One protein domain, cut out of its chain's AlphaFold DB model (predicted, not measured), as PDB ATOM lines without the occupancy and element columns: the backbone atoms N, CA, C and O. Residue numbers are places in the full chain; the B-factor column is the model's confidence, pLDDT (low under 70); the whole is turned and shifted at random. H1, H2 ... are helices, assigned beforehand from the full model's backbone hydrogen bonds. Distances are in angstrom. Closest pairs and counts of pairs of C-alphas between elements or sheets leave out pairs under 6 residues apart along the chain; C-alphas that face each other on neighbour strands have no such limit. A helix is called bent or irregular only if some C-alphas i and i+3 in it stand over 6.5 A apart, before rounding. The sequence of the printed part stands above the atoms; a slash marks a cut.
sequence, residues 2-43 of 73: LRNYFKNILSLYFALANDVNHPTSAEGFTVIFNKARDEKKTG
ATOM      1  N   LEU A   2     115.630  -3.027 -11.689       88.31
ATOM      2  CA  LEU A   2     115.727  -1.593 -11.376       88.31
ATOM      3  C   LEU A   2     115.424  -1.217  -9.908       88.31
ATOM      4  O   LEU A   2     116.172  -0.461  -9.301       88.31
ATOM      5  N   ARG A   3     114.388  -1.806  -9.290       92.53
ATOM      6  CA  ARG A   3     114.082  -1.578  -7.861       92.53
ATOM      7  C   ARG A   3     115.236  -1.963  -6.926       92.53
ATOM      8  O   ARG A   3     115.454  -1.280  -5.933       92.53
ATOM      9  N   ASN A   4     115.970  -3.032  -7.239       90.77
ATOM     10  CA  ASN A   4     117.122  -3.459  -6.439       90.77
ATOM     11  C   ASN A   4     118.306  -2.510  -6.642       90.77
ATOM     12  O   ASN A   4     118.984  -2.179  -5.678       90.77
ATOM     13  N   TYR A   5     118.496  -2.022  -7.870       91.84
ATOM     14  CA  TYR A   5     119.512  -1.023  -8.194       91.84
ATOM     15  C   TYR A   5     119.271   0.298  -7.452       91.84
ATOM     16  O   TYR A   5     120.172   0.801  -6.793       91.84
ATOM     17  N   PHE A   6     118.033   0.804  -7.447       94.59
ATOM     18  CA  PHE A   6     117.684   2.010  -6.687       94.59
ATOM     19  C   PHE A   6     117.896   1.844  -5.184       94.59
ATOM     20  O   PHE A   6     118.432   2.743  -4.544       94.59
ATOM     21  N   LYS A   7     117.520   0.692  -4.616       93.19
ATOM     22  CA  LYS A   7     117.785   0.402  -3.201       93.19
ATOM     23  C   LYS A   7     119.282   0.349  -2.901       93.19
ATOM     24  O   LYS A   7     119.704   0.890  -1.886       93.19
ATOM     25  N   ASN A   8     120.073  -0.272  -3.776       93.80
ATOM     26  CA  ASN A   8     121.521  -0.366  -3.619       93.80
ATOM     27  C   ASN A   8     122.193   1.016  -3.699       93.80
ATOM     28  O   ASN A   8     122.970   1.352  -2.811       93.80
ATOM     29  N   ILE A   9     121.820   1.847  -4.678       93.08
ATOM     30  CA  ILE A   9     122.318   3.226  -4.793       93.08
ATOM     31  C   ILE A   9     121.923   4.059  -3.579       93.08
ATOM     32  O   ILE A   9     122.772   4.732  -3.006       93.08
ATOM     33  N   LEU A  10     120.649   4.027  -3.179       92.89
ATOM     34  CA  LEU A  10     120.179   4.816  -2.043       92.89
ATOM     35  C   LEU A  10     120.884   4.391  -0.747       92.89
ATOM     36  O   LEU A  10     121.269   5.244   0.048       92.89
ATOM     37  N   SER A  11     121.112   3.085  -0.569       90.62
ATOM     38  CA  SER A  11     121.893   2.548   0.547       90.62
ATOM     39  C   SER A  11     123.342   3.033   0.523       90.62
ATOM     40  O   SER A  11     123.868   3.395   1.571       90.62
ATOM     41  N   LEU A  12     123.986   3.056  -0.649       90.10
ATOM     42  CA  LEU A  12     125.357   3.541  -0.797       90.10
ATOM     43  C   LEU A  12     125.453   5.047  -0.517       90.10
ATOM     44  O   LEU A  12     126.349   5.473   0.199       90.10
ATOM     45  N   TYR A  13     124.506   5.844  -1.018       88.23
ATOM     46  CA  TYR A  13     124.453   7.285  -0.761       88.23
ATOM     47  C   TYR A  13     124.257   7.589   0.727       88.23
ATOM     48  O   TYR A  13     124.951   8.441   1.274       88.23
ATOM     49  N   PHE A  14     123.361   6.861   1.401       85.05
ATOM     50  CA  PHE A  14     123.158   7.017   2.840       85.05
ATOM     51  C   PHE A  14     124.398   6.605   3.643       85.05
ATOM     52  O   PHE A  14     124.764   7.310   4.574       85.05
ATOM     53  N   ALA A  15     125.082   5.519   3.265       84.29
ATOM     54  CA  ALA A  15     126.331   5.112   3.908       84.29
ATOM     55  C   ALA A  15     127.455   6.145   3.711       84.29
ATOM     56  O   ALA A  15     128.180   6.430   4.654       84.29
ATOM     57  N   LEU A  16     127.563   6.748   2.521       82.78
ATOM     58  CA  LEU A  16     128.516   7.830   2.254       82.78
ATOM     59  C   LEU A  16     128.164   9.121   3.010       82.78
ATOM     60  O   LEU A  16     129.057   9.830   3.460       82.78
ATOM     61  N   ALA A  17     126.874   9.430   3.170       77.42
ATOM     62  CA  ALA A  17     126.412  10.600   3.919       77.42
ATOM     63  C   ALA A  17     126.484  10.409   5.447       77.42
ATOM     64  O   ALA A  17     126.545  11.392   6.184       77.42
ATOM     65  N   ASN A  18     126.448   9.158   5.918       70.54
ATOM     66  CA  ASN A  18     126.468   8.774   7.330       70.54
ATOM     67  C   ASN A  18     127.776   8.075   7.733       70.54
ATOM     68  O   ASN A  18     127.798   7.339   8.718       70.54
ATOM     69  N   ASP A  19     128.868   8.285   6.994       71.50
ATOM     70  CA  ASP A  19     130.180   7.846   7.457       71.50
ATOM     71  C   ASP A  19     130.510   8.594   8.753       71.50
ATOM     72  O   ASP A  19     130.720   9.807   8.767       71.50
ATOM     73  N   VAL A  20     130.532   7.857   9.863       67.34
ATOM     74  CA  VAL A  20     130.786   8.373  11.216       67.34
ATOM     75  C   VAL A  20     132.153   9.065  11.310       67.34
ATOM     76  O   VAL A  20     132.364   9.899  12.187       67.34
ATOM     77  N   ASN A  21     133.065   8.742  10.387       69.82
ATOM     78  CA  ASN A  21     134.397   9.333  10.274       69.82
ATOM     79  C   ASN A  21     134.405  10.660   9.491       69.82
ATOM     80  O   ASN A  21     135.372  11.415   9.568       69.82
ATOM     81  N   HIS A  22     133.323  10.968   8.772       64.18
ATOM     82  CA  HIS A  22     133.139  12.193   7.998       64.18
ATOM     83  C   HIS A  22     131.782  12.834   8.332       64.18
ATOM     84  O   HIS A  22     130.860  12.822   7.513       64.18
ATOM     85  N   PRO A  23     131.648  13.458   9.519       64.55
ATOM     86  CA  PRO A  23     130.395  14.058   9.982       64.55
ATOM     87  C   PRO A  23     129.952  15.302   9.187       64.55
ATOM     88  O   PRO A  23     128.995  15.966   9.586       64.55
ATOM     89  N   THR A  24     130.579  15.598   8.042       60.66
ATOM     90  CA  THR A  24     130.382  16.792   7.203       60.66
ATOM     91  C   THR A  24     128.911  17.065   6.846       60.66
ATOM     92  O   THR A  24     128.554  18.205   6.564       60.66
ATOM     93  N   SER A  25     128.024  16.060   6.885       59.97
ATOM     94  CA  SER A  25     126.582  16.237   6.645       59.97
ATOM     95  C   SER A  25     125.734  16.407   7.919       59.97
ATOM     96  O   SER A  25     124.701  17.077   7.877       59.97
ATOM     97  N   ALA A  26     126.160  15.861   9.062       58.31
ATOM     98  CA  ALA A  26     125.405  15.913  10.322       58.31
ATOM     99  C   ALA A  26     125.491  17.281  11.025       58.31
ATOM    100  O   ALA A  26     124.709  17.580  11.933       58.31
ATOM    101  N   GLU A  27     126.425  18.125  10.592       59.84
ATOM    102  CA  GLU A  27     126.740  19.386  11.251       59.84
ATOM    103  C   GLU A  27     125.924  20.599  10.754       59.84
ATOM    104  O   GLU A  27     125.854  21.617  11.438       59.84
ATOM    105  N   GLY A  28     125.216  20.505   9.623       65.20
ATOM    106  CA  GLY A  28     124.677  21.686   8.922       65.20
ATOM    107  C   GLY A  28     123.601  22.518   9.642       65.20
ATOM    108  O   GLY A  28     123.516  23.720   9.411       65.20
ATOM    109  N   PHE A  29     122.781  21.929  10.519       64.09
ATOM    110  CA  PHE A  29     121.727  22.665  11.252       64.09
ATOM    111  C   PHE A  29     121.839  22.490  12.770       64.09
ATOM    112  O   PHE A  29     121.558  23.406  13.543       64.09
ATOM    113  N   THR A  30     122.311  21.324  13.213       70.17
ATOM    114  CA  THR A  30     122.439  21.006  14.637       70.17
ATOM    115  C   THR A  30     123.666  21.666  15.263       70.17
ATOM    116  O   THR A  30     123.635  21.934  16.460       70.17
ATOM    117  N   VAL A  31     124.722  21.999  14.501       68.82
ATOM    118  CA  VAL A  31     125.918  22.646  15.079       68.82
ATOM    119  C   VAL A  31     125.601  24.004  15.666       68.82
ATOM    120  O   VAL A  31     126.125  24.301  16.727       68.82
ATOM    121  N   ILE A  32     124.699  24.795  15.081       74.54
ATOM    122  CA  ILE A  32     124.359  26.112  15.632       74.54
ATOM    123  C   ILE A  32     123.758  25.971  17.043       74.54
ATOM    124  O   ILE A  32     124.190  26.643  17.980       74.54
ATOM    125  N   PHE A  33     122.814  25.045  17.231       76.75
ATOM    126  CA  PHE A  33     122.186  24.807  18.536       76.75
ATOM    127  C   PHE A  33     123.082  24.031  19.499       76.75
ATOM    128  O   PHE A  33     123.065  24.305  20.697       76.75
ATOM    129  N   ASN A  34     123.876  23.083  18.998       76.34
ATOM    130  CA  ASN A  34     124.839  22.345  19.807       76.34
ATOM    131  C   ASN A  34     125.944  23.274  20.309       76.34
ATOM    132  O   ASN A  34     126.235  23.233  21.495       76.34
ATOM    133  N   LYS A  35     126.477  24.160  19.459       73.35
ATOM    134  CA  LYS A  35     127.465  25.187  19.818       73.35
ATOM    135  C   LYS A  35     126.900  26.138  20.876       73.35
ATOM    136  O   LYS A  35     127.494  26.274  21.937       73.35
ATOM    137  N   ALA A  36     125.695  26.677  20.662       76.66
ATOM    138  CA  ALA A  36     125.028  27.545  21.638       76.66
ATOM    139  C   ALA A  36     124.671  26.828  22.958       76.66
ATOM    140  O   ALA A  36     124.583  27.454  24.016       76.66
ATOM    141  N   ARG A  37     124.428  25.511  22.920       76.61
ATOM    142  CA  ARG A  37     124.165  24.699  24.117       76.61
ATOM    143  C   ARG A  37     125.447  24.354  24.865       76.61
ATOM    144  O   ARG A  37     125.428  24.368  26.093       76.61
ATOM    145  N   ASP A  38     126.511  24.017  24.149       70.46
ATOM    146  CA  ASP A  38     127.821  23.690  24.709       70.46
ATOM    147  C   ASP A  38     128.428  24.913  25.407       70.46
ATOM    148  O   ASP A  38     128.820  24.825  26.569       70.46
ATOM    149  N   GLU A  39     128.316  26.098  24.790       66.11
ATOM    150  CA  GLU A  39     128.663  27.382  25.418       66.11
ATOM    151  C   GLU A  39     127.876  27.635  26.717       66.11
ATOM    152  O   GLU A  39     128.426  28.142  27.693       66.11
ATOM    153  N   LYS A  40     126.601  27.220  26.788       65.41
ATOM    154  CA  LYS A  40     125.789  27.332  28.015       65.41
ATOM    155  C   LYS A  40     126.089  26.264  29.073       65.41
ATOM    156  O   LYS A  40     125.777  26.494  30.240       65.41
ATOM    157  N   LYS A  41     126.639  25.101  28.706       64.16
ATOM    158  CA  LYS A  41     126.972  24.015  29.653       64.16
ATOM    159  C   LYS A  41     128.394  24.109  30.208       64.16
ATOM    160  O   LYS A  41     128.617  23.643  31.321       64.16
ATOM    161  N   THR A  42     129.317  24.728  29.479       56.06
ATOM    162  CA  THR A  42     130.749  24.762  29.821       56.06
ATOM    163  C   THR A  42     131.162  25.998  30.628       56.06
ATOM    164  O   THR A  42     132.345  26.199  30.857       56.06
ATOM    165  N   GLY A  43     130.219  26.811  31.126       50.07
ATOM    166  CA  GLY A  43     130.486  27.809  32.180       50.07
ATOM    167  C   GLY A  43     131.693  28.732  31.938       50.07
ATOM    168  O   GLY A  43     132.309  29.189  32.896       50.07
TER     169      GLY A  43
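What this domain is: This is residues 2 to 43 of the 73 residues of the protein "AvrRpt-cleavage domain-containing protein" of Glycine max (UniProt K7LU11). Two helices, H1 and then H2, are strung one after the other along one long axis, with a winding link between them that steps sideways in the middle of the rod. The helices do not pack on each other, and there is no shared core. You are reading 42 printed residues with two named helices and no named strand, in the class all helix. The whole is extended, with a radius of gyration of the C-alphas of 16.0 A and spans of 54 by 17 by 11 A.

Where its parts are: Find C-alpha 2 at (115.727, -1.593, -11.376); there H1, residues 2 to 17, begins, and it runs 22.3 A from first to last C-alpha. It is the longest helix, with 16 residues. Next read residues 18 to 29, which hold no named element; C-alpha 22 is at (133.139, 12.193, 7.998). From Thr 30 to Lys 41 you are in H2, 16.0 A long, which ends with C-alpha 41 at (126.972, 24.015, 29.653).

How they stand to each other: Look from H1 to H2 and you find them apart, with no C-alpha of the one within 8 A of the other. Their link of 12 residues is a long link. Residues 2 to 15 of H1 stand free, and so do residues 19 to 24 and residues 27 to 43, of which 30 to 41 belong to H2. In H1 and H2 every O i to N i+4 pair is within hydrogen-bond range. Neither helix is bent.

The domain as a whole: The two C-alphas farthest apart are those of Leu 2 and Gly 43, at 54.6 A. The printed part has no cut. Read the B-factor column for the model's confidence: the mean pLDDT of the printed part is 75.5, of H1 89 and of H2 72. It is under 70 at residues 20 to 29, residue 31 and residues 39 to 43.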